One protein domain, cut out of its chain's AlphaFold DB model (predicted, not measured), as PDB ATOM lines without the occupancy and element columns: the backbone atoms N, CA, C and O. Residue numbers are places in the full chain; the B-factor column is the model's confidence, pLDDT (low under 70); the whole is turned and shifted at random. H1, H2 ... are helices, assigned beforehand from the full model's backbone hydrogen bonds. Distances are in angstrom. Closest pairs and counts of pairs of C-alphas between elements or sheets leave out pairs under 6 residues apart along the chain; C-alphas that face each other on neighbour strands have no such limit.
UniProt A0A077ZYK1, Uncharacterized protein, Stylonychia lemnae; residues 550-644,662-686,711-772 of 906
ATOM      1  N   ALA A 550      91.189 158.383 203.839       72.88
ATOM      2  CA  ALA A 550      90.523 159.018 204.977       72.88
ATOM      3  C   ALA A 550      91.365 160.154 205.600       72.88
ATOM      4  O   ALA A 550      90.839 161.228 205.891       72.88
ATOM      5  N   GLN A 551      92.682 159.959 205.756       73.19
ATOM      6  CA  GLN A 551      93.584 161.008 206.256       73.19
ATOM      7  C   GLN A 551      93.715 162.192 205.287       73.19
ATOM      8  O   GLN A 551      93.756 163.339 205.734       73.19
ATOM      9  N   ASN A 552      93.746 161.942 203.976       73.81
ATOM     10  CA  ASN A 552      93.752 162.995 202.960       73.81
ATOM     11  C   ASN A 552      92.446 163.801 202.972       73.81
ATOM     12  O   ASN A 552      92.498 165.028 202.907       73.81
ATOM     13  N   HIS A 553      91.289 163.141 203.107       78.69
ATOM     14  CA  HIS A 553      89.997 163.825 203.193       78.69
ATOM     15  C   HIS A 553      89.889 164.688 204.460       78.69
ATOM     16  O   HIS A 553      89.419 165.823 204.386       78.69
ATOM     17  N   GLN A 554      90.363 164.196 205.612       80.38
ATOM     18  CA  GLN A 554      90.390 164.991 206.845       80.38
ATOM     19  C   GLN A 554      91.302 166.220 206.701       80.38
ATOM     20  O   GLN A 554      90.890 167.328 207.029       80.38
ATOM     21  N   LEU A 555      92.501 166.054 206.128       77.56
ATOM     22  CA  LEU A 555      93.428 167.164 205.872       77.56
ATOM     23  C   LEU A 555      92.869 168.219 204.909       77.56
ATOM     24  O   LEU A 555      93.224 169.391 205.029       77.56
ATOM     25  N   LEU A 556      92.018 167.818 203.959       79.38
ATOM     26  CA  LEU A 556      91.336 168.741 203.053       79.38
ATOM     27  C   LEU A 556      90.278 169.576 203.789       79.38
ATOM     28  O   LEU A 556      90.214 170.790 203.601       79.38
ATOM     29  N   GLU A 557      89.486 168.934 204.649       83.69
ATOM     30  CA  GLU A 557      88.431 169.583 205.433       83.69
ATOM     31  C   GLU A 557      89.014 170.519 206.508       83.69
ATOM     32  O   GLU A 557      88.532 171.638 206.687       83.69
ATOM     33  N   ASP A 558      90.108 170.113 207.159       79.06
ATOM     34  CA  ASP A 558      90.854 170.957 208.099       79.06
ATOM     35  C   ASP A 558      91.444 172.188 207.382       79.06
ATOM     36  O   ASP A 558      91.319 173.311 207.871       79.06
ATOM     37  N   LEU A 559      92.013 172.019 206.176       77.62
ATOM     38  CA  LEU A 559      92.474 173.146 205.350       77.62
ATOM     39  C   LEU A 559      91.345 174.093 204.942       77.62
ATOM     40  O   LEU A 559      91.580 175.298 204.828       77.62
ATOM     41  N   LYS A 560      90.155 173.560 204.657       85.81
ATOM     42  CA  LYS A 560      88.995 174.354 204.255       85.81
ATOM     43  C   LYS A 560      88.530 175.240 205.410       85.81
ATOM     44  O   LYS A 560      88.454 176.454 205.233       85.81
ATOM     45  N   LYS A 561      88.347 174.666 206.603       85.50
ATOM     46  CA  LYS A 561      88.015 175.416 207.826       85.50
ATOM     47  C   LYS A 561      89.061 176.479 208.147       85.50
ATOM     48  O   LYS A 561      88.710 177.626 208.387       85.50
ATOM     49  N   LEU A 562      90.346 176.136 208.056       80.12
ATOM     50  CA  LEU A 562      91.432 177.074 208.339       80.12
ATOM     51  C   LEU A 562      91.515 178.231 207.320       80.12
ATOM     52  O   LEU A 562      91.961 179.327 207.659       80.12
ATOM     53  N   ARG A 563      91.068 178.017 206.073       81.50
ATOM     54  CA  ARG A 563      90.891 179.090 205.077       81.50
ATOM     55  C   ARG A 563      89.684 179.968 205.400       81.50
ATOM     56  O   ARG A 563      89.831 181.183 205.378       81.50
ATOM     57  N   GLU A 564      88.544 179.379 205.759       85.19
ATOM     58  CA  GLU A 564      87.353 180.125 206.193       85.19
ATOM     59  C   GLU A 564      87.646 180.978 207.446       85.19
ATOM     60  O   GLU A 564      87.283 182.152 207.497       85.19
ATOM     61  N   GLU A 565      88.381 180.446 208.428       82.12
ATOM     62  CA  GLU A 565      88.874 181.203 209.588       82.12
ATOM     63  C   GLU A 565      89.825 182.338 209.189       82.12
ATOM     64  O   GLU A 565      89.696 183.455 209.692       82.12
ATOM     65  N   TYR A 566      90.759 182.088 208.264       84.19
ATOM     66  CA  TYR A 566      91.670 183.117 207.762       84.19
ATOM     67  C   TYR A 566      90.930 184.246 207.025       84.19
ATOM     68  O   TYR A 566      91.241 185.418 207.245       84.19
ATOM     69  N   ASP A 567      89.944 183.921 206.188       81.56
ATOM     70  CA  ASP A 567      89.174 184.908 205.425       81.56
ATOM     71  C   ASP A 567      88.249 185.733 206.337       81.56
ATOM     72  O   ASP A 567      88.183 186.959 206.199       81.56
ATOM     73  N   ASN A 568      87.624 185.105 207.343       85.38
ATOM     74  CA  ASN A 568      86.900 185.813 208.403       85.38
ATOM     75  C   ASN A 568      87.828 186.766 209.176       85.38
ATOM     76  O   ASN A 568      87.503 187.933 209.365       85.38
ATOM     77  N   LEU A 569      89.031 186.317 209.541       81.94
ATOM     78  CA  LEU A 569      90.000 187.142 210.260       81.94
ATOM     79  C   LEU A 569      90.546 188.309 209.413       81.94
ATOM     80  O   LEU A 569      90.847 189.377 209.946       81.94
ATOM     81  N   VAL A 570      90.663 188.135 208.092       81.44
ATOM     82  CA  VAL A 570      90.982 189.227 207.157       81.44
ATOM     83  C   VAL A 570      89.836 190.238 207.083       81.44
ATOM     84  O   VAL A 570      90.103 191.439 207.038       81.44
ATOM     85  N   LYS A 571      88.579 189.780 207.105       85.94
ATOM     86  CA  LYS A 571      87.402 190.654 207.148       85.94
ATOM     87  C   LYS A 571      87.366 191.472 208.444       85.94
ATOM     88  O   LYS A 571      87.331 192.698 208.359       85.94
ATOM     89  N   ASP A 572      87.498 190.821 209.601       80.25
ATOM     90  CA  ASP A 572      87.567 191.475 210.914       80.25
ATOM     91  C   ASP A 572      88.700 192.514 210.963       80.25
ATOM     92  O   ASP A 572      88.505 193.643 211.406       80.25
ATOM     93  N   PHE A 573      89.892 192.168 210.465       78.56
ATOM     94  CA  PHE A 573      91.034 193.087 210.412       78.56
ATOM     95  C   PHE A 573      90.754 194.335 209.555       78.56
ATOM     96  O   PHE A 573      91.163 195.438 209.918       78.56
ATOM     97  N   MET A 574      90.057 194.182 208.426       81.56
ATOM     98  CA  MET A 574      89.673 195.308 207.565       81.56
ATOM     99  C   MET A 574      88.585 196.182 208.205       81.56
ATOM    100  O   MET A 574      88.627 197.401 208.043       81.56
ATOM    101  N   GLU A 575      87.658 195.584 208.954       85.81
ATOM    102  CA  GLU A 575      86.624 196.293 209.718       85.81
ATOM    103  C   GLU A 575      87.252 197.098 210.870       85.81
ATOM    104  O   GLU A 575      87.116 198.318 210.898       85.81
ATOM    105  N   PHE A 576      88.105 196.484 211.703       78.19
ATOM    106  CA  PHE A 576      88.846 197.206 212.754       78.19
ATOM    107  C   PHE A 576      89.761 198.310 212.216       78.19
ATOM    108  O   PHE A 576      89.930 199.339 212.870       78.19
ATOM    109  N   LYS A 577      90.348 198.131 211.028       81.00
ATOM    110  CA  LYS A 577      91.145 199.188 210.396       81.00
ATOM    111  C   LYS A 577      90.277 200.379 209.973       81.00
ATOM    112  O   LYS A 577      90.713 201.515 210.126       81.00
ATOM    113  N   LYS A 578      89.069 200.126 209.462       86.81
ATOM    114  CA  LYS A 578      88.103 201.175 209.106       86.81
ATOM    115  C   LYS A 578      87.638 201.936 210.351       86.81
ATOM    116  O   LYS A 578      87.653 203.163 210.330       86.81
ATOM    117  N   ASP A 579      87.309 201.224 211.427       83.12
ATOM    118  CA  ASP A 579      86.903 201.827 212.702       83.12
ATOM    119  C   ASP A 579      88.024 202.689 213.310       83.12
ATOM    120  O   ASP A 579      87.747 203.760 213.850       83.12
ATOM    121  N   LYS A 580      89.296 202.266 213.179       83.19
ATOM    122  CA  LYS A 580      90.448 203.076 213.608       83.19
ATOM    123  C   LYS A 580      90.529 204.386 212.834       83.19
ATOM    124  O   LYS A 580      90.649 205.434 213.455       83.19
ATOM    125  N   THR A 581      90.425 204.342 211.504       83.56
ATOM    126  CA  THR A 581      90.454 205.560 210.680       83.56
ATOM    127  C   THR A 581      89.286 206.492 211.011       83.56
ATOM    128  O   THR A 581      89.500 207.690 211.143       83.56
ATOM    129  N   GLN A 582      88.083 205.961 211.269       83.00
ATOM    130  CA  GLN A 582      86.953 206.782 211.722       83.00
ATOM    131  C   GLN A 582      87.222 207.471 213.070       83.00
ATOM    132  O   GLN A 582      86.917 208.651 213.211       83.00
ATOM    133  N   LEU A 583      87.847 206.792 214.040       79.62
ATOM    134  CA  LEU A 583      88.243 207.422 215.309       79.62
ATOM    135  C   LEU A 583      89.427 208.393 215.172       79.62
ATOM    136  O   LEU A 583      89.515 209.347 215.942       79.62
ATOM    137  N   GLU A 584      90.339 208.176 214.222       78.75
ATOM    138  CA  GLU A 584      91.405 209.129 213.886       78.75
ATOM    139  C   GLU A 584      90.814 210.421 213.288       78.75
ATOM    140  O   GLU A 584      91.219 211.512 213.698       78.75
ATOM    141  N   ASP A 585      89.814 210.301 212.408       84.69
ATOM    142  CA  ASP A 585      89.067 211.422 211.824       84.69
ATOM    143  C   ASP A 585      88.214 212.158 212.882       84.69
ATOM    144  O   ASP A 585      88.299 213.383 212.991       84.69
ATOM    145  N   GLU A 586      87.462 211.438 213.728       81.38
ATOM    146  CA  GLU A 586      86.702 212.023 214.850       81.38
ATOM    147  C   GLU A 586      87.618 212.776 215.829       81.38
ATOM    148  O   GLU A 586      87.320 213.903 216.226       81.38
ATOM    149  N   LEU A 587      88.773 212.196 216.180       80.00
ATOM    150  CA  LEU A 587      89.761 212.834 217.052       80.00
ATOM    151  C   LEU A 587      90.408 214.063 216.392       80.00
ATOM    152  O   LEU A 587      90.775 215.013 217.089       80.00
ATOM    153  N   ALA A 588      90.585 214.063 215.069       81.25
ATOM    154  CA  ALA A 588      91.061 215.228 214.328       81.25
ATOM    155  C   ALA A 588      90.007 216.350 214.303       81.25
ATOM    156  O   ALA A 588      90.351 217.515 214.516       81.25
ATOM    157  N   GLU A 589      88.727 216.010 214.133       82.38
ATOM    158  CA  GLU A 589      87.618 216.966 214.190       82.38
ATOM    159  C   GLU A 589      87.425 217.543 215.608       82.38
ATOM    160  O   GLU A 589      87.236 218.752 215.772       82.38
ATOM    161  N   GLU A 590      87.543 216.717 216.654       74.62
ATOM    162  CA  GLU A 590      87.451 217.156 218.054       74.62
ATOM    163  C   GLU A 590      88.671 218.000 218.476       74.62
ATOM    164  O   GLU A 590      88.520 218.956 219.235       74.62
ATOM    165  N   LYS A 591      89.862 217.765 217.898       75.81
ATOM    166  CA  LYS A 591      91.028 218.667 218.030       75.81
ATOM    167  C   LYS A 591      90.826 220.025 217.346       75.81
ATOM    168  O   LYS A 591      91.340 221.026 217.842       75.81
ATOM    169  N   LEU A 592      90.108 220.071 216.222       78.81
ATOM    170  CA  LEU A 592      89.766 221.310 215.509       78.81
ATOM    171  C   LEU A 592      88.689 222.129 216.241       78.81
ATOM    172  O   LEU A 592      88.692 223.361 216.180       78.81
ATOM    173  N   LYS A 593      87.801 221.468 216.992       79.69
ATOM    174  CA  LYS A 593      86.800 222.098 217.868       79.69
ATOM    175  C   LYS A 593      87.424 222.559 219.193       79.69
ATOM    176  O   LYS A 593      87.233 221.959 220.247       79.69
ATOM    177  N   LEU A 594      88.150 223.677 219.129       47.91
ATOM    178  CA  LEU A 594      88.785 224.349 220.271       47.91
ATOM    179  C   LEU A 594      87.889 224.440 221.529       47.91
ATOM    180  O   LEU A 594      86.920 225.196 221.559       47.91
ATOM    181  N   GLY A 595      88.320 223.792 222.621       61.75
ATOM    182  CA  GLY A 595      88.231 224.402 223.956       61.75
ATOM    183  C   GLY A 595      87.593 223.628 225.117       61.75
ATOM    184  O   GLY A 595      87.661 224.144 226.232       61.75
ATOM    185  N   VAL A 596      86.993 222.440 224.940       56.19
ATOM    186  CA  VAL A 596      86.225 221.785 226.030       56.19
ATOM    187  C   VAL A 596      86.541 220.289 226.195       56.19
ATOM    188  O   VAL A 596      86.605 219.543 225.230       56.19
ATOM    189  N   ASP A 597      86.686 219.861 227.455       66.25
ATOM    190  CA  ASP A 597      86.855 218.475 227.928       66.25
ATOM    191  C   ASP A 597      88.096 217.685 227.459       66.25
ATOM    192  O   ASP A 597      88.023 216.656 226.789       66.25
ATOM    193  N   LYS A 598      89.247 218.022 228.060       75.38
ATOM    194  CA  LYS A 598      90.447 217.157 228.130       75.38
ATOM    195  C   LYS A 598      90.144 215.708 228.571       75.38
ATOM    196  O   LYS A 598      90.900 214.795 228.264       75.38
ATOM    197  N   LYS A 599      89.033 215.483 229.285       77.06
ATOM    198  CA  LYS A 599      88.565 214.149 229.681       77.06
ATOM    199  C   LYS A 599      88.077 213.308 228.491       77.06
ATOM    200  O   LYS A 599      88.385 212.123 228.461       77.06
ATOM    201  N   LYS A 600      87.359 213.900 227.526       77.00
ATOM    202  CA  LYS A 600      86.900 213.199 226.312       77.00
ATOM    203  C   LYS A 600      88.066 212.855 225.398       77.00
ATOM    204  O   LYS A 600      88.156 211.723 224.939       77.00
ATOM    205  N   TRP A 601      88.999 213.794 225.249       77.88
ATOM    206  CA  TRP A 601      90.241 213.586 224.508       77.88
ATOM    207  C   TRP A 601      91.031 212.374 225.034       77.88
ATOM    208  O   TRP A 601      91.352 211.471 224.264       77.88
ATOM    209  N   ASN A 602      91.244 212.289 226.355       81.31
ATOM    210  CA  ASN A 602      91.864 211.114 226.980       81.31
ATOM    211  C   ASN A 602      91.058 209.815 226.743       81.31
ATOM    212  O   ASN A 602      91.649 208.753 226.572       81.31
ATOM    213  N   GLU A 603      89.721 209.872 226.743       82.19
ATOM    214  CA  GLU A 603      88.858 208.700 226.525       82.19
ATOM    215  C   GLU A 603      88.905 208.199 225.065       82.19
ATOM    216  O   GLU A 603      88.893 206.992 224.825       82.19
ATOM    217  N   GLN A 604      88.996 209.102 224.083       79.88
ATOM    218  CA  GLN A 604      89.241 208.755 222.676       79.88
ATOM    219  C   GLN A 604      90.654 208.207 222.457       79.88
ATOM    220  O   GLN A 604      90.815 207.212 221.753       79.88
ATOM    221  N   GLU A 605      91.673 208.803 223.083       82.06
ATOM    222  CA  GLU A 605      93.049 208.301 223.015       82.06
ATOM    223  C   GLU A 605      93.157 206.886 223.614       82.06
ATOM    224  O   GLU A 605      93.771 206.003 223.012       82.06
ATOM    225  N   GLU A 606      92.479 206.615 224.734       86.38
ATOM    226  CA  GLU A 606      92.414 205.268 225.309       86.38
ATOM    227  C   GLU A 606      91.682 204.277 224.383       86.38
ATOM    228  O   GLU A 606      92.162 203.158 224.186       86.38
ATOM    229  N   LYS A 607      90.571 204.679 223.744       85.00
ATOM    230  CA  LYS A 607      89.865 203.850 222.744       85.00
ATOM    231  C   LYS A 607      90.741 203.538 221.528       85.00
ATOM    232  O   LYS A 607      90.774 202.385 221.098       85.00
ATOM    233  N   MET A 608      91.501 204.513 221.024       83.44
ATOM    234  CA  MET A 608      92.458 204.303 219.932       83.44
ATOM    235  C   MET A 608      93.546 203.296 220.336       83.44
ATOM    236  O   MET A 608      93.794 202.334 219.609       83.44
ATOM    237  N   GLN A 609      94.140 203.442 221.528       85.62
ATOM    238  CA  GLN A 609      95.143 202.497 222.039       85.62
ATOM    239  C   GLN A 609      94.576 201.084 222.262       85.62
ATOM    240  O   GLN A 609      95.292 200.092 222.098       85.62
ATOM    241  N   GLN A 610      93.300 200.958 222.643       86.19
ATOM    242  CA  GLN A 610      92.623 199.661 222.761       86.19
ATOM    243  C   GLN A 610      92.376 199.015 221.389       86.19
ATOM    244  O   GLN A 610      92.618 197.816 221.235       86.19
ATOM    245  N   GLN A 611      91.960 199.787 220.379       81.56
ATOM    246  CA  GLN A 611      91.832 199.286 219.008       81.56
ATOM    247  C   GLN A 611      93.181 198.896 218.400       81.56
ATOM    248  O   GLN A 611      93.276 197.847 217.770       81.56
ATOM    249  N   GLU A 612      94.238 199.673 218.628       82.62
ATOM    250  CA  GLU A 612      95.581 199.373 218.126       82.62
ATOM    251  C   GLU A 612      96.120 198.048 218.690       82.62
ATOM    252  O   GLU A 612      96.538 197.174 217.931       82.62
ATOM    253  N   LYS A 613      95.967 197.817 220.002       87.12
ATOM    254  CA  LYS A 613      96.267 196.515 220.632       87.12
ATOM    255  C   LYS A 613      95.467 195.361 220.018       87.12
ATOM    256  O   LYS A 613      95.988 194.253 219.898       87.12
ATOM    257  N   LYS A 614      94.211 195.605 219.628       86.50
ATOM    258  CA  LYS A 614      93.350 194.597 218.997       86.50
ATOM    259  C   LYS A 614      93.755 194.316 217.547       86.50
ATOM    260  O   LYS A 614      93.759 193.156 217.143       86.50
ATOM    261  N   ILE A 615      94.161 195.335 216.791       79.56
ATOM    262  CA  ILE A 615      94.729 195.199 215.440       79.56
ATOM    263  C   ILE A 615      96.021 194.369 215.488       79.56
ATOM    264  O   ILE A 615      96.166 193.432 214.702       79.56
ATOM    265  N   ASP A 616      96.903 194.626 216.457       83.44
ATOM    266  CA  ASP A 616      98.113 193.828 216.702       83.44
ATOM    267  C   ASP A 616      97.805 192.361 217.045       83.44
ATOM    268  O   ASP A 616      98.504 191.446 216.597       83.44
ATOM    269  N   GLU A 617      96.763 192.106 217.842       88.12
ATOM    270  CA  GLU A 617      96.336 190.743 218.169       88.12
ATOM    271  C   GLU A 617      95.782 190.009 216.938       88.12
ATOM    272  O   GLU A 617      96.183 188.874 216.660       88.12
ATOM    273  N   LEU A 618      94.909 190.660 216.162       78.00
ATOM    274  CA  LEU A 618      94.348 190.111 214.924       78.00
ATOM    275  C   LEU A 618      95.447 189.834 213.887       78.00
ATOM    276  O   LEU A 618      95.457 188.764 213.278       78.00
ATOM    277  N   GLN A 619      96.427 190.732 213.744       81.56
ATOM    278  CA  GLN A 619      97.585 190.536 212.870       81.56
ATOM    279  C   GLN A 619      98.445 189.338 213.319       81.56
ATOM    280  O   GLN A 619      98.819 188.510 212.485       81.56
ATOM    281  N   LYS A 620      98.689 189.158 214.627       86.50
ATOM    282  CA  LYS A 620      99.387 187.966 215.155       86.50
ATOM    283  C   LYS A 620      98.616 186.671 214.891       86.50
ATOM    284  O   LYS A 620      99.218 185.689 214.454       86.50
ATOM    285  N   ARG A 621      97.294 186.657 215.103       79.38
ATOM    286  CA  ARG A 621      96.435 185.503 214.767       79.38
ATOM    287  C   ARG A 621      96.497 185.182 213.268       79.38
ATOM    288  O   ARG A 621      96.644 184.020 212.897       79.38
ATOM    289  N   ARG A 622      96.495 186.210 212.414       81.50
ATOM    290  CA  ARG A 622      96.560 186.086 210.951       81.50
ATOM    291  C   ARG A 622      97.876 185.474 210.485       81.50
ATOM    292  O   ARG A 622      97.876 184.606 209.614       81.50
ATOM    293  N   GLU A 623      98.991 185.870 211.089       82.69
ATOM    294  CA  GLU A 623     100.292 185.256 210.820       82.69
ATOM    295  C   GLU A 623     100.378 183.801 211.292       82.69
ATOM    296  O   GLU A 623     101.019 182.991 210.622       82.69
ATOM    297  N   MET A 624      99.740 183.440 212.412       82.06
ATOM    298  CA  MET A 624      99.673 182.044 212.860       82.06
ATOM    299  C   MET A 624      98.869 181.183 211.879       82.06
ATOM    300  O   MET A 624      99.405 180.188 211.388       82.06
ATOM    301  N   ALA A 625      97.666 181.620 211.490       76.12
ATOM    302  CA  ALA A 625      96.844 180.929 210.493       76.12
ATOM    303  C   ALA A 625      97.586 180.751 209.150       76.12
ATOM    304  O   ALA A 625      97.602 179.660 208.582       76.12
ATOM    305  N   GLN A 626      98.307 181.774 208.667       79.06
ATOM    306  CA  GLN A 626      99.138 181.651 207.456       79.06
ATOM    307  C   GLN A 626     100.256 180.605 207.586       79.06
ATOM    308  O   GLN A 626     100.533 179.877 206.627       79.06
ATOM    309  N   ARG A 627     100.920 180.522 208.748       83.31
ATOM    310  CA  ARG A 627     101.963 179.510 209.002       83.31
ATOM    311  C   ARG A 627     101.363 178.106 209.007       83.31
ATOM    312  O   ARG A 627     101.957 177.200 208.429       83.31
ATOM    313  N   GLU A 628     100.188 177.934 209.599       81.69
ATOM    314  CA  GLU A 628      99.506 176.645 209.686       81.69
ATOM    315  C   GLU A 628      98.958 176.178 208.325       81.69
ATOM    316  O   GLU A 628      99.265 175.061 207.905       81.69
ATOM    317  N   ILE A 629      98.322 177.066 207.544       79.88
ATOM    318  CA  ILE A 629      97.965 176.816 206.133       79.88
ATOM    319  C   ILE A 629      99.204 176.373 205.334       79.88
ATOM    320  O   ILE A 629      99.147 175.421 204.551       79.88
ATOM    321  N   LYS A 630     100.359 177.027 205.536       82.81
ATOM    322  CA  LYS A 630     101.617 176.659 204.865       82.81
ATOM    323  C   LYS A 630     102.109 175.263 205.272       82.81
ATOM    324  O   LYS A 630     102.557 174.514 204.406       82.81
ATOM    325  N   VAL A 631     102.008 174.892 206.550       84.31
ATOM    326  CA  VAL A 631     102.374 173.552 207.046       84.31
ATOM    327  C   VAL A 631     101.448 172.471 206.482       84.31
ATOM    328  O   VAL A 631     101.940 171.441 206.015       84.31
ATOM    329  N   LEU A 632     100.134 172.706 206.460       79.19
ATOM    330  CA  LEU A 632      99.156 171.766 205.907       79.19
ATOM    331  C   LEU A 632      99.345 171.560 204.396       79.19
ATOM    332  O   LEU A 632      99.381 170.415 203.944       79.19
ATOM    333  N   ASN A 633      99.586 172.630 203.630       75.25
ATOM    334  CA  ASN A 633      99.919 172.527 202.202       75.25
ATOM    335  C   ASN A 633     101.190 171.683 201.962       75.25
ATOM    336  O   ASN A 633     101.201 170.828 201.078       75.25
ATOM    337  N   ILE A 634     102.242 171.853 202.776       80.50
ATOM    338  CA  ILE A 634     103.462 171.021 202.695       80.50
ATOM    339  C   ILE A 634     103.156 169.550 203.029       80.50
ATOM    340  O   ILE A 634     103.719 168.648 202.406       80.50
ATOM    341  N   LYS A 635     102.272 169.283 203.999       76.69
ATOM    342  CA  LYS A 635     101.866 167.920 204.378       76.69
ATOM    343  C   LYS A 635     101.104 167.227 203.241       76.69
ATOM    344  O   LYS A 635     101.443 166.096 202.902       76.69
ATOM    345  N   LEU A 636     100.166 167.925 202.597       74.62
ATOM    346  CA  LEU A 636      99.451 167.446 201.407       74.62
ATOM    347  C   LEU A 636     100.381 167.214 200.210       74.62
ATOM    348  O   LEU A 636     100.298 166.165 199.575       74.62
ATOM    349  N   GLN A 637     101.329 168.119 199.949       73.38
ATOM    350  CA  GLN A 637     102.317 167.934 198.881       73.38
ATOM    351  C   GLN A 637     103.202 166.696 199.124       73.38
ATOM    352  O   GLN A 637     103.491 165.944 198.194       73.38
ATOM    353  N   LYS A 638     103.596 166.431 200.379       73.88
ATOM    354  CA  LYS A 638     104.346 165.214 200.740       73.88
ATOM    355  C   LYS A 638     103.528 163.935 200.544       73.88
ATOM    356  O   LYS A 638     104.085 162.957 200.056       73.88
ATOM    357  N   LEU A 639     102.241 163.943 200.891       72.56
ATOM    358  CA  LEU A 639     101.350 162.792 200.700       72.56
ATOM    359  C   LEU A 639     101.090 162.525 199.208       72.56
ATOM    360  O   LEU A 639     101.241 161.391 198.763       72.56
ATOM    361  N   SER A 640     100.838 163.574 198.416       69.12
ATOM    362  CA  SER A 640     100.710 163.485 196.954       69.12
ATOM    363  C   SER A 640     101.954 162.870 196.294       69.12
ATOM    364  O   SER A 640     101.831 161.940 195.496       69.12
ATOM    365  N   ASN A 641     103.153 163.301 196.701       66.25
ATOM    366  CA  ASN A 641     104.414 162.762 196.180       66.25
ATOM    367  C   ASN A 641     104.691 161.308 196.618       66.25
ATOM    368  O   ASN A 641     105.413 160.592 195.923       66.25
ATOM    369  N   GLN A 642     104.137 160.848 197.747       61.91
ATOM    370  CA  GLN A 642     104.254 159.447 198.176       61.91
ATOM    371  C   GLN A 642     103.342 158.514 197.367       61.91
ATOM    372  O   GLN A 642     103.743 157.392 197.061       61.91
ATOM    373  N   SER A 643     102.160 158.980 196.947       55.28
ATOM    374  CA  SER A 643     101.242 158.201 196.102       55.28
ATOM    375  C   SER A 643     101.776 157.940 194.685       55.28
ATOM    376  O   SER A 643     101.377 156.966 194.054       55.28
ATOM    377  N   THR A 644     102.700 158.763 194.177       49.59
ATOM    378  CA  THR A 644     103.234 158.643 192.804       49.59
ATOM    379  C   THR A 644     104.371 157.631 192.623       49.59
ATOM    380  O   THR A 644     104.793 157.392 191.494       49.59
ATOM    381  N   LEU A 662      89.604 168.352 189.265       62.22
ATOM    382  CA  LEU A 662      90.077 168.915 190.539       62.22
ATOM    383  C   LEU A 662      91.426 169.642 190.399       62.22
ATOM    384  O   LEU A 662      91.611 170.715 190.970       62.22
ATOM    385  N   ASN A 663      92.363 169.102 189.616       61.84
ATOM    386  CA  ASN A 663      93.647 169.762 189.360       61.84
ATOM    387  C   ASN A 663      93.502 171.032 188.499       61.84
ATOM    388  O   ASN A 663      94.221 172.005 188.728       61.84
ATOM    389  N   GLU A 664      92.588 171.050 187.527       68.50
ATOM    390  CA  GLU A 664      92.275 172.238 186.726       68.50
ATOM    391  C   GLU A 664      91.560 173.307 187.556       68.50
ATOM    392  O   GLU A 664      91.917 174.481 187.458       68.50
ATOM    393  N   GLU A 665      90.641 172.921 188.442       65.88
ATOM    394  CA  GLU A 665      89.957 173.844 189.348       65.88
ATOM    395  C   GLU A 665      90.918 174.449 190.383       65.88
ATOM    396  O   GLU A 665      90.929 175.666 190.570       65.88
ATOM    397  N   VAL A 666      91.816 173.653 190.977       63.22
ATOM    398  CA  VAL A 666      92.893 174.167 191.846       63.22
ATOM    399  C   VAL A 666      93.808 175.128 191.081       63.22
ATOM    400  O   VAL A 666      94.152 176.196 191.593       63.22
ATOM    401  N   LYS A 667      94.169 174.804 189.833       65.44
ATOM    402  CA  LYS A 667      94.994 175.669 188.974       65.44
ATOM    403  C   LYS A 667      94.279 176.981 188.627       65.44
ATOM    404  O   LYS A 667      94.912 178.037 188.647       65.44
ATOM    405  N   TYR A 668      92.971 176.931 188.381       72.56
ATOM    406  CA  TYR A 668      92.119 178.090 188.120       72.56
ATOM    407  C   TYR A 668      91.963 178.985 189.362       72.56
ATOM    408  O   TYR A 668      92.204 180.191 189.288       72.56
ATOM    409  N   GLN A 669      91.677 178.408 190.534       58.47
ATOM    410  CA  GLN A 669      91.645 179.139 191.808       58.47
ATOM    411  C   GLN A 669      93.007 179.778 192.129       58.47
ATOM    412  O   GLN A 669      93.076 180.925 192.573       58.47
ATOM    413  N   GLN A 670      94.115 179.085 191.849       56.25
ATOM    414  CA  GLN A 670      95.457 179.623 192.070       56.25
ATOM    415  C   GLN A 670      95.813 180.756 191.089       56.25
ATOM    416  O   GLN A 670      96.491 181.711 191.480       56.25
ATOM    417  N   GLN A 671      95.295 180.723 189.856       63.81
ATOM    418  CA  GLN A 671      95.348 181.861 188.934       63.81
ATOM    419  C   GLN A 671      94.512 183.049 189.437       63.81
ATOM    420  O   GLN A 671      95.029 184.165 189.436       63.81
ATOM    421  N   GLN A 672      93.293 182.835 189.952       64.94
ATOM    422  CA  GLN A 672      92.483 183.918 190.538       64.94
ATOM    423  C   GLN A 672      93.147 184.565 191.766       64.94
ATOM    424  O   GLN A 672      93.171 185.787 191.892       64.94
ATOM    425  N   ILE A 673      93.759 183.777 192.656       60.19
ATOM    426  CA  ILE A 673      94.522 184.313 193.800       60.19
ATOM    427  C   ILE A 673      95.730 185.134 193.318       60.19
ATOM    428  O   ILE A 673      96.097 186.135 193.939       60.19
ATOM    429  N   THR A 674      96.347 184.736 192.203       62.22
ATOM    430  CA  THR A 674      97.486 185.453 191.614       62.22
ATOM    431  C   THR A 674      97.052 186.779 190.984       62.22
ATOM    432  O   THR A 674      97.690 187.799 191.248       62.22
ATOM    433  N   SER A 675      95.941 186.811 190.240       62.75
ATOM    434  CA  SER A 675      95.405 188.054 189.664       62.75
ATOM    435  C   SER A 675      94.854 189.007 190.730       62.75
ATOM    436  O   SER A 675      95.088 190.211 190.645       62.75
ATOM    437  N   LEU A 676      94.223 188.500 191.797       63.38
ATOM    438  CA  LEU A 676      93.812 189.314 192.951       63.38
ATOM    439  C   LEU A 676      95.010 189.953 193.668       63.38
ATOM    440  O   LEU A 676      94.957 191.134 194.012       63.38
ATOM    441  N   LYS A 677      96.119 189.219 193.841       58.06
ATOM    442  CA  LYS A 677      97.368 189.789 194.377       58.06
ATOM    443  C   LYS A 677      97.979 190.834 193.445       58.06
ATOM    444  O   LYS A 677      98.419 191.871 193.928       58.06
ATOM    445  N   GLN A 678      97.985 190.594 192.134       56.41
ATOM    446  CA  GLN A 678      98.459 191.578 191.156       56.41
ATOM    447  C   GLN A 678      97.598 192.850 191.173       56.41
ATOM    448  O   GLN A 678      98.159 193.938 191.218       56.41
ATOM    449  N   ASN A 679      96.270 192.736 191.271       60.28
ATOM    450  CA  ASN A 679      95.373 193.888 191.426       60.28
ATOM    451  C   ASN A 679      95.576 194.633 192.760       60.28
ATOM    452  O   ASN A 679      95.517 195.859 192.786       60.28
ATOM    453  N   GLN A 680      95.864 193.936 193.868       53.50
ATOM    454  CA  GLN A 680      96.229 194.599 195.130       53.50
ATOM    455  C   GLN A 680      97.565 195.350 195.037       53.50
ATOM    456  O   GLN A 680      97.667 196.461 195.554       53.50
ATOM    457  N   ILE A 681      98.568 194.780 194.360       56.47
ATOM    458  CA  ILE A 681      99.861 195.437 194.117       56.47
ATOM    459  C   ILE A 681      99.678 196.653 193.198       56.47
ATOM    460  O   ILE A 681     100.175 197.730 193.513       56.47
ATOM    461  N   TYR A 682      98.898 196.515 192.124       49.84
ATOM    462  CA  TYR A 682      98.565 197.595 191.193       49.84
ATOM    463  C   TYR A 682      97.843 198.758 191.895       49.84
ATOM    464  O   TYR A 682      98.247 199.911 191.765       49.84
ATOM    465  N   ASN A 683      96.846 198.467 192.738       49.00
ATOM    466  CA  ASN A 683      96.141 199.494 193.514       49.00
ATOM    467  C   ASN A 683      97.022 200.135 194.608       49.00
ATOM    468  O   ASN A 683      96.852 201.316 194.911       49.00
ATOM    469  N   GLN A 684      97.997 199.411 195.176       44.59
ATOM    470  CA  GLN A 684      99.011 200.010 196.060       44.59
ATOM    471  C   GLN A 684     100.025 200.888 195.309       44.59
ATOM    472  O   GLN A 684     100.542 201.839 195.894       44.59
ATOM    473  N   GLN A 685     100.300 200.599 194.035       47.41
ATOM    474  CA  GLN A 685     101.170 201.414 193.181       47.41
ATOM    475  C   GLN A 685     100.467 202.697 192.705       47.41
ATOM    476  O   GLN A 685     101.080 203.760 192.741       47.41
ATOM    477  N   GLN A 686      99.168 202.634 192.388       39.94
ATOM    478  CA  GLN A 686      98.336 203.803 192.045       39.94
ATOM    479  C   GLN A 686      98.314 204.883 193.148       39.94
ATOM    480  O   GLN A 686      98.235 206.070 192.849       39.94
ATOM    481  N   LEU A 711     126.471 180.327 195.018       76.62
ATOM    482  CA  LEU A 711     127.650 179.476 194.836       76.62
ATOM    483  C   LEU A 711     128.253 179.654 193.435       76.62
ATOM    484  O   LEU A 711     129.466 179.794 193.296       76.62
ATOM    485  N   ASP A 712     127.410 179.741 192.403       78.12
ATOM    486  CA  ASP A 712     127.865 179.950 191.024       78.12
ATOM    487  C   ASP A 712     128.442 181.354 190.799       78.12
ATOM    488  O   ASP A 712     129.416 181.505 190.057       78.12
ATOM    489  N   LYS A 713     127.915 182.379 191.489       79.00
ATOM    490  CA  LYS A 713     128.524 183.719 191.514       79.00
ATOM    491  C   LYS A 713     129.899 183.694 192.183       79.00
ATOM    492  O   LYS A 713     130.838 184.221 191.599       79.00
ATOM    493  N   LEU A 714     130.058 183.031 193.331       75.19
ATOM    494  CA  LEU A 714     131.361 182.870 193.996       75.19
ATOM    495  C   LEU A 714     132.363 182.082 193.134       75.19
ATOM    496  O   LEU A 714     133.488 182.533 192.928       75.19
ATOM    497  N   ARG A 715     131.941 180.964 192.528       85.31
ATOM    498  CA  ARG A 715     132.757 180.172 191.584       85.31
ATOM    499  C   ARG A 715     133.065 180.920 190.276       85.31
ATOM    500  O   ARG A 715     134.010 180.549 189.574       85.31
ATOM    501  N   LYS A 716     132.286 181.942 189.906       84.75
ATOM    502  CA  LYS A 716     132.580 182.856 188.788       84.75
ATOM    503  C   LYS A 716     133.587 183.936 189.205       84.75
ATOM    504  O   LYS A 716     134.619 184.045 188.552       84.75
ATOM    505  N   ILE A 717     133.348 184.624 190.323       77.44
ATOM    506  CA  ILE A 717     134.250 185.640 190.895       77.44
ATOM    507  C   ILE A 717     135.644 185.049 191.136       77.44
ATOM    508  O   ILE A 717     136.630 185.648 190.726       77.44
ATOM    509  N   LYS A 718     135.739 183.833 191.695       85.62
ATOM    510  CA  LYS A 718     137.010 183.107 191.847       85.62
ATOM    511  C   LYS A 718     137.773 182.992 190.521       85.62
ATOM    512  O   LYS A 718     138.952 183.323 190.472       85.62
ATOM    513  N   ARG A 719     137.110 182.562 189.440       85.69
ATOM    514  CA  ARG A 719     137.734 182.429 188.108       85.69
ATOM    515  C   ARG A 719     138.146 183.778 187.521       85.69
ATOM    516  O   ARG A 719     139.197 183.866 186.899       85.69
ATOM    517  N   GLU A 720     137.343 184.819 187.719       82.44
ATOM    518  CA  GLU A 720     137.655 186.177 187.260       82.44
ATOM    519  C   GLU A 720     138.858 186.762 188.020       82.44
ATOM    520  O   GLU A 720     139.767 187.298 187.389       82.44
ATOM    521  N   MET A 721     138.943 186.554 189.340       75.81
ATOM    522  CA  MET A 721     140.118 186.908 190.148       75.81
ATOM    523  C   MET A 721     141.360 186.099 189.746       75.81
ATOM    524  O   MET A 721     142.428 186.674 189.569       75.81
ATOM    525  N   GLU A 722     141.244 184.781 189.547       82.75
ATOM    526  CA  GLU A 722     142.360 183.935 189.092       82.75
ATOM    527  C   GLU A 722     142.905 184.352 187.717       82.75
ATOM    528  O   GLU A 722     144.113 184.269 187.496       82.75
ATOM    529  N   MET A 723     142.050 184.799 186.789       81.25
ATOM    530  CA  MET A 723     142.494 185.352 185.502       81.25
ATOM    531  C   MET A 723     143.159 186.719 185.686       81.25
ATOM    532  O   MET A 723     144.301 186.892 185.266       81.25
ATOM    533  N   PHE A 724     142.498 187.645 186.389       85.06
ATOM    534  CA  PHE A 724     143.028 188.983 186.663       85.06
ATOM    535  C   PHE A 724     144.407 188.932 187.332       85.06
ATOM    536  O   PHE A 724     145.325 189.633 186.914       85.06
ATOM    537  N   TYR A 725     144.598 188.056 188.320       81.38
ATOM    538  CA  TYR A 725     145.886 187.906 188.991       81.38
ATOM    539  C   TYR A 725     146.944 187.192 188.149       81.38
ATOM    540  O   TYR A 725     148.116 187.534 188.270       81.38
ATOM    541  N   LYS A 726     146.577 186.255 187.263       80.12
ATOM    542  CA  LYS A 726     147.535 185.686 186.297       80.12
ATOM    543  C   LYS A 726     148.059 186.747 185.336       80.12
ATOM    544  O   LYS A 726     149.240 186.719 185.005       80.12
ATOM    545  N   ASP A 727     147.215 187.684 184.919       81.88
ATOM    546  CA  ASP A 727     147.638 188.776 184.044       81.88
ATOM    547  C   ASP A 727     148.392 189.871 184.817       81.88
ATOM    548  O   ASP A 727     149.420 190.341 184.334       81.88
ATOM    549  N   LEU A 728     148.005 190.175 186.064       78.19
ATOM    550  CA  LEU A 728     148.778 191.046 186.959       78.19
ATOM    551  C   LEU A 728     150.193 190.494 187.209       78.19
ATOM    552  O   LEU A 728     151.169 191.228 187.098       78.19
ATOM    553  N   ILE A 729     150.319 189.193 187.497       74.75
ATOM    554  CA  ILE A 729     151.614 188.526 187.695       74.75
ATOM    555  C   ILE A 729     152.443 188.569 186.404       74.75
ATOM    556  O   ILE A 729     153.622 188.897 186.473       74.75
ATOM    557  N   LYS A 730     151.856 188.331 185.219       79.50
ATOM    558  CA  LYS A 730     152.585 188.506 183.946       79.50
ATOM    559  C   LYS A 730     153.122 189.927 183.778       79.50
ATOM    560  O   LYS A 730     154.280 190.069 183.414       79.50
ATOM    561  N   ILE A 731     152.318 190.956 184.059       75.75
ATOM    562  CA  ILE A 731     152.746 192.362 183.956       75.75
ATOM    563  C   ILE A 731     153.915 192.632 184.919       75.75
ATOM    564  O   ILE A 731     154.963 193.112 184.494       75.75
ATOM    565  N   LEU A 732     153.785 192.217 186.184       69.56
ATOM    566  CA  LEU A 732     154.819 192.376 187.215       69.56
ATOM    567  C   LEU A 732     156.122 191.601 186.927       69.56
ATOM    568  O   LEU A 732     157.158 191.960 187.472       69.56
ATOM    569  N   PHE A 733     156.085 190.557 186.092       71.88
ATOM    570  CA  PHE A 733     157.274 189.819 185.640       71.88
ATOM    571  C   PHE A 733     157.791 190.247 184.250       71.88
ATOM    572  O   PHE A 733     158.835 189.748 183.827       71.88
ATOM    573  N   MET A 734     157.089 191.131 183.531       70.31
ATOM    574  CA  MET A 734     157.544 191.688 182.246       70.31
ATOM    575  C   MET A 734     158.196 193.066 182.397       70.31
ATOM    576  O   MET A 734     159.177 193.339 181.706       70.31
ATOM    577  N   ASP A 735     157.708 193.898 183.318       57.09
ATOM    578  CA  ASP A 735     158.432 195.089 183.767       57.09
ATOM    579  C   ASP A 735     159.497 194.717 184.817       57.09
ATOM    580  O   ASP A 735     159.402 193.686 185.482       57.09
ATOM    581  N   GLN A 736     160.526 195.558 184.992       71.25
ATOM    582  CA  GLN A 736     161.634 195.339 185.944       71.25
ATOM    583  C   GLN A 736     161.226 195.570 187.416       71.25
ATOM    584  O   GLN A 736     161.910 196.267 188.166       71.25
ATOM    585  N   VAL A 737     160.090 195.016 187.838       68.50
ATOM    586  CA  VAL A 737     159.631 195.080 189.227       68.50
ATOM    587  C   VAL A 737     160.522 194.194 190.094       68.50
ATOM    588  O   VAL A 737     160.933 193.105 189.691       68.50
ATOM    589  N   ASP A 738     160.820 194.668 191.302       80.00
ATOM    590  CA  ASP A 738     161.602 193.920 192.280       80.00
ATOM    591  C   ASP A 738     160.982 192.531 192.521       80.00
ATOM    592  O   ASP A 738     159.796 192.385 192.841       80.00
ATOM    593  N   LYS A 739     161.814 191.500 192.365       79.81
ATOM    594  CA  LYS A 739     161.430 190.093 192.481       79.81
ATOM    595  C   LYS A 739     160.821 189.783 193.849       79.81
ATOM    596  O   LYS A 739     159.903 188.965 193.926       79.81
ATOM    597  N   ASP A 740     161.264 190.460 194.906       77.44
ATOM    598  CA  ASP A 740     160.716 190.267 196.249       77.44
ATOM    599  C   ASP A 740     159.322 190.898 196.401       77.44
ATOM    600  O   ASP A 740     158.469 190.345 197.103       77.44
ATOM    601  N   VAL A 741     159.030 191.988 195.682       76.94
ATOM    602  CA  VAL A 741     157.683 192.585 195.612       76.94
ATOM    603  C   VAL A 741     156.733 191.671 194.836       76.94
ATOM    604  O   VAL A 741     155.617 191.425 195.301       76.94
ATOM    605  N   ALA A 742     157.183 191.096 193.716       77.38
ATOM    606  CA  ALA A 742     156.410 190.108 192.961       77.38
ATOM    607  C   ALA A 742     156.076 188.869 193.821       77.38
ATOM    608  O   ALA A 742     154.913 188.470 193.898       77.38
ATOM    609  N   ILE A 743     157.055 188.325 194.557       81.56
ATOM    610  CA  ILE A 743     156.863 187.189 195.481       81.56
ATOM    611  C   ILE A 743     155.910 187.544 196.639       81.56
ATOM    612  O   ILE A 743     155.103 186.708 197.061       81.56
ATOM    613  N   GLN A 744     155.969 188.766 197.183       79.88
ATOM    614  CA  GLN A 744     155.030 189.201 198.224       79.88
ATOM    615  C   GLN A 744     153.602 189.371 197.692       79.88
ATOM    616  O   GLN A 744     152.653 188.956 198.367       79.88
ATOM    617  N   MET A 745     153.430 189.930 196.489       76.75
ATOM    618  CA  MET A 745     152.118 190.015 195.844       76.75
ATOM    619  C   MET A 745     151.554 188.626 195.541       76.75
ATOM    620  O   MET A 745     150.410 188.361 195.906       76.75
ATOM    621  N   GLU A 746     152.352 187.711 194.988       81.94
ATOM    622  CA  GLU A 746     151.949 186.323 194.728       81.94
ATOM    623  C   GLU A 746     151.483 185.609 196.011       81.94
ATOM    624  O   GLU A 746     150.398 185.027 196.041       81.94
ATOM    625  N   LYS A 747     152.233 185.723 197.118       86.00
ATOM    626  CA  LYS A 747     151.811 185.186 198.428       86.00
ATOM    627  C   LYS A 747     150.483 185.782 198.904       86.00
ATOM    628  O   LYS A 747     149.619 185.052 199.388       86.00
ATOM    629  N   ARG A 748     150.299 187.099 198.765       78.19
ATOM    630  CA  ARG A 748     149.073 187.794 199.192       78.19
ATOM    631  C   ARG A 748     147.861 187.407 198.337       78.19
ATOM    632  O   ARG A 748     146.769 187.256 198.879       78.19
ATOM    633  N   ILE A 749     148.069 187.195 197.039       78.56
ATOM    634  CA  ILE A 749     147.076 186.696 196.080       78.56
ATOM    635  C   ILE A 749     146.676 185.255 196.415       78.56
ATOM    636  O   ILE A 749     145.486 184.966 196.528       78.56
ATOM    637  N   ASN A 750     147.644 184.367 196.647       82.38
ATOM    638  CA  ASN A 750     147.373 182.969 196.988       82.38
ATOM    639  C   ASN A 750     146.584 182.840 198.304       82.38
ATOM    640  O   ASN A 750     145.617 182.084 198.362       82.38
ATOM    641  N   ASN A 751     146.905 183.651 199.319       81.75
ATOM    642  CA  ASN A 751     146.123 183.722 200.559       81.75
ATOM    643  C   ASN A 751     144.671 184.190 200.322       81.75
ATOM    644  O   ASN A 751     143.751 183.713 200.984       81.75
ATOM    645  N   LEU A 752     144.450 185.111 199.376       80.12
ATOM    646  CA  LEU A 752     143.109 185.588 199.024       80.12
ATOM    647  C   LEU A 752     142.302 184.510 198.281       80.12
ATOM    648  O   LEU A 752     141.132 184.304 198.591       80.12
ATOM    649  N   ILE A 753     142.937 183.776 197.361       80.75
ATOM    650  CA  ILE A 753     142.328 182.632 196.662       80.75
ATOM    651  C   ILE A 753     141.969 181.516 197.656       80.75
ATOM    652  O   ILE A 753     140.878 180.955 197.561       80.75
ATOM    653  N   MET A 754     142.833 181.227 198.639       83.31
ATOM    654  CA  MET A 754     142.517 180.286 199.723       83.31
ATOM    655  C   MET A 754     141.298 180.737 200.536       83.31
ATOM    656  O   MET A 754     140.362 179.961 200.676       83.31
ATOM    657  N   SER A 755     141.239 182.003 200.963       84.88
ATOM    658  CA  SER A 755     140.088 182.545 201.707       84.88
ATOM    659  C   SER A 755     138.759 182.447 200.935       84.88
ATOM    660  O   SER A 755     137.710 182.187 201.523       84.88
ATOM    661  N   VAL A 756     138.785 182.595 199.604       78.94
ATOM    662  CA  VAL A 756     137.600 182.384 198.751       78.94
ATOM    663  C   VAL A 756     137.231 180.897 198.639       78.94
ATOM    664  O   VAL A 756     136.045 180.578 198.577       78.94
ATOM    665  N   ASN A 757     138.206 179.982 198.652       84.62
ATOM    666  CA  ASN A 757     137.936 178.539 198.701       84.62
ATOM    667  C   ASN A 757     137.303 178.133 200.034       84.62
ATOM    668  O   ASN A 757     136.259 177.490 200.012       84.62
ATOM    669  N   ASP A 758     137.853 178.587 201.163       85.75
ATOM    670  CA  ASP A 758     137.320 178.294 202.499       85.75
ATOM    671  C   ASP A 758     135.846 178.734 202.627       85.75
ATOM    672  O   ASP A 758     135.026 178.034 203.218       85.75
ATOM    673  N   GLN A 759     135.478 179.869 202.018       81.06
ATOM    674  CA  GLN A 759     134.088 180.343 201.960       81.06
ATOM    675  C   GLN A 759     133.187 179.482 201.063       81.06
ATOM    676  O   GLN A 759     132.017 179.281 201.393       81.06
ATOM    677  N   ILE A 760     133.693 178.980 199.932       84.50
ATOM    678  CA  ILE A 760     132.951 178.051 199.064       84.50
ATOM    679  C   ILE A 760     132.714 176.732 199.811       84.50
ATOM    680  O   ILE A 760     131.569 176.283 199.884       84.50
ATOM    681  N   ASP A 761     133.756 176.178 200.430       84.56
ATOM    682  CA  ASP A 761     133.699 174.928 201.187       84.56
ATOM    683  C   ASP A 761     132.774 175.056 202.409       84.56
ATOM    684  O   ASP A 761     131.963 174.166 202.660       84.56
ATOM    685  N   GLU A 762     132.797 176.182 203.137       85.81
ATOM    686  CA  GLU A 762     131.866 176.418 204.249       85.81
ATOM    687  C   GLU A 762     130.400 176.454 203.776       85.81
ATOM    688  O   GLU A 762     129.518 175.884 204.428       85.81
ATOM    689  N   ILE A 763     130.113 177.094 202.637       77.56
ATOM    690  CA  ILE A 763     128.758 177.128 202.061       77.56
ATOM    691  C   ILE A 763     128.327 175.724 201.613       77.56
ATOM    692  O   ILE A 763     127.190 175.326 201.873       77.56
ATOM    693  N   GLU A 764     129.226 174.953 201.001       84.06
ATOM    694  CA  GLU A 764     128.969 173.592 200.516       84.06
ATOM    695  C   GLU A 764     128.758 172.609 201.691       84.06
ATOM    696  O   GLU A 764     127.798 171.835 201.688       84.06
ATOM    697  N   ILE A 765     129.533 172.731 202.778       81.56
ATOM    698  CA  ILE A 765     129.330 172.003 204.045       81.56
ATOM    699  C   ILE A 765     127.988 172.373 204.689       81.56
ATOM    700  O   ILE A 765     127.240 171.483 205.104       81.56
ATOM    701  N   ARG A 766     127.633 173.663 204.759       74.00
ATOM    702  CA  ARG A 766     126.325 174.105 205.284       74.00
ATOM    703  C   ARG A 766     125.168 173.560 204.438       74.00
ATOM    704  O   ARG A 766     124.137 173.184 204.997       74.00
ATOM    705  N   GLN A 767     125.333 173.465 203.118       77.50
ATOM    706  CA  GLN A 767     124.339 172.877 202.215       77.50
ATOM    707  C   GLN A 767     124.175 171.366 202.457       77.50
ATOM    708  O   GLN A 767     123.044 170.890 202.577       77.50
ATOM    709  N   GLN A 768     125.275 170.625 202.622       74.06
ATOM    710  CA  GLN A 768     125.244 169.198 202.974       74.06
ATOM    711  C   GLN A 768     124.627 168.960 204.363       74.06
ATOM    712  O   GLN A 768     123.784 168.077 204.522       74.06
ATOM    713  N   GLN A 769     124.957 169.782 205.366       70.56
ATOM    714  CA  GLN A 769     124.339 169.714 206.697       70.56
ATOM    715  C   GLN A 769     122.835 170.020 206.659       70.56
ATOM    716  O   GLN A 769     122.064 169.361 207.356       70.56
ATOM    717  N   ALA A 770     122.388 170.970 205.832       69.25
ATOM    718  CA  ALA A 770     120.966 171.252 205.645       69.25
ATOM    719  C   ALA A 770     120.215 170.071 204.997       69.25
ATOM    720  O   ALA A 770     119.097 169.759 205.408       69.25
ATOM    721  N   GLN A 771     120.839 169.378 204.038       68.50
ATOM    722  CA  GLN A 771     120.282 168.162 203.431       68.50
ATOM    723  C   GLN A 771     120.224 166.992 204.431       68.50
ATOM    724  O   GLN A 771     119.193 166.329 204.538       68.50
ATOM    725  N   MET A 772     121.280 166.786 205.226       59.47
ATOM    726  CA  MET A 772     121.350 165.739 206.258       59.47
ATOM    727  C   MET A 772     120.351 165.967 207.406       59.47
ATOM    728  O   MET A 772     119.632 165.049 207.801       59.47
TER     729      MET A 772
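Overview. This is residues 550 to 644, 662 to 686 and 711 to 772 of the 906 residues of an uncharacterized protein of Stylonychia lemnae (UniProt A0A077ZYK1). Two long helical hairpins stand well apart, H1 with H2 and H4 with H5, and a lone helix, H3, runs free near the first hairpin without touching it. In each hairpin the chain turns in a tight loop and folds back side by side with itself; there is no shared core. The printed part has 182 residues with five named helices, H1 to H5 in that order, and no named strand: the class is all helix. It is extended, with a radius of gyration of the C-alphas of 30.9 A, and flat, spanning 88 by 64 by 32 A.

Arrangement. H1, residues 550 to 592, and H2, residues 598 to 643, form a helical hairpin over a tight link. They touch, the C-alphas of Tyr 566 and Ala 625 being closest at 6.2 A, and run opposite ways at a shallow tilt of 21 degrees. H3, residues 662 to 686, stands free and is apart from both. H4, residues 711 to 734, and H5, residues 739 to 772, form the other helical hairpin, also over a tight link. They touch, the C-alphas of Leu 732 and Ala 742 being closest at 6.4 A, and run opposite ways at a shallow tilt of 9 degrees. H3 is apart from H4 and H5, and H1 and H2 are apart from both too. In H1, H2, H3 and H5 every O i to N i+4 pair is within hydrogen-bond range; in H4, 19 of 20 are.

Along the chain. H1 begins at C-alpha 550, (90.523, 159.018, 204.977), and is 63.2 A long from first to last C-alpha. H2 is 68.0 A, H3 35.9 A and H4 34.7 A long. H5, 48.9 A long, ends at C-alpha 772, (121.350, 165.739, 206.258).

Size, cuts and confidence. The C-alphas farthest apart, those of Val 596 and Gln 736, are 89.4 A apart. Residues 645 to 661 and 687 to 710 are not printed; the gaps between C-alphas across these cuts are 16.8 A and 38.2 A. Mean pLDDT of the printed part is 75.9, and 39 residues are under 70, among them 669 to 686 in H3.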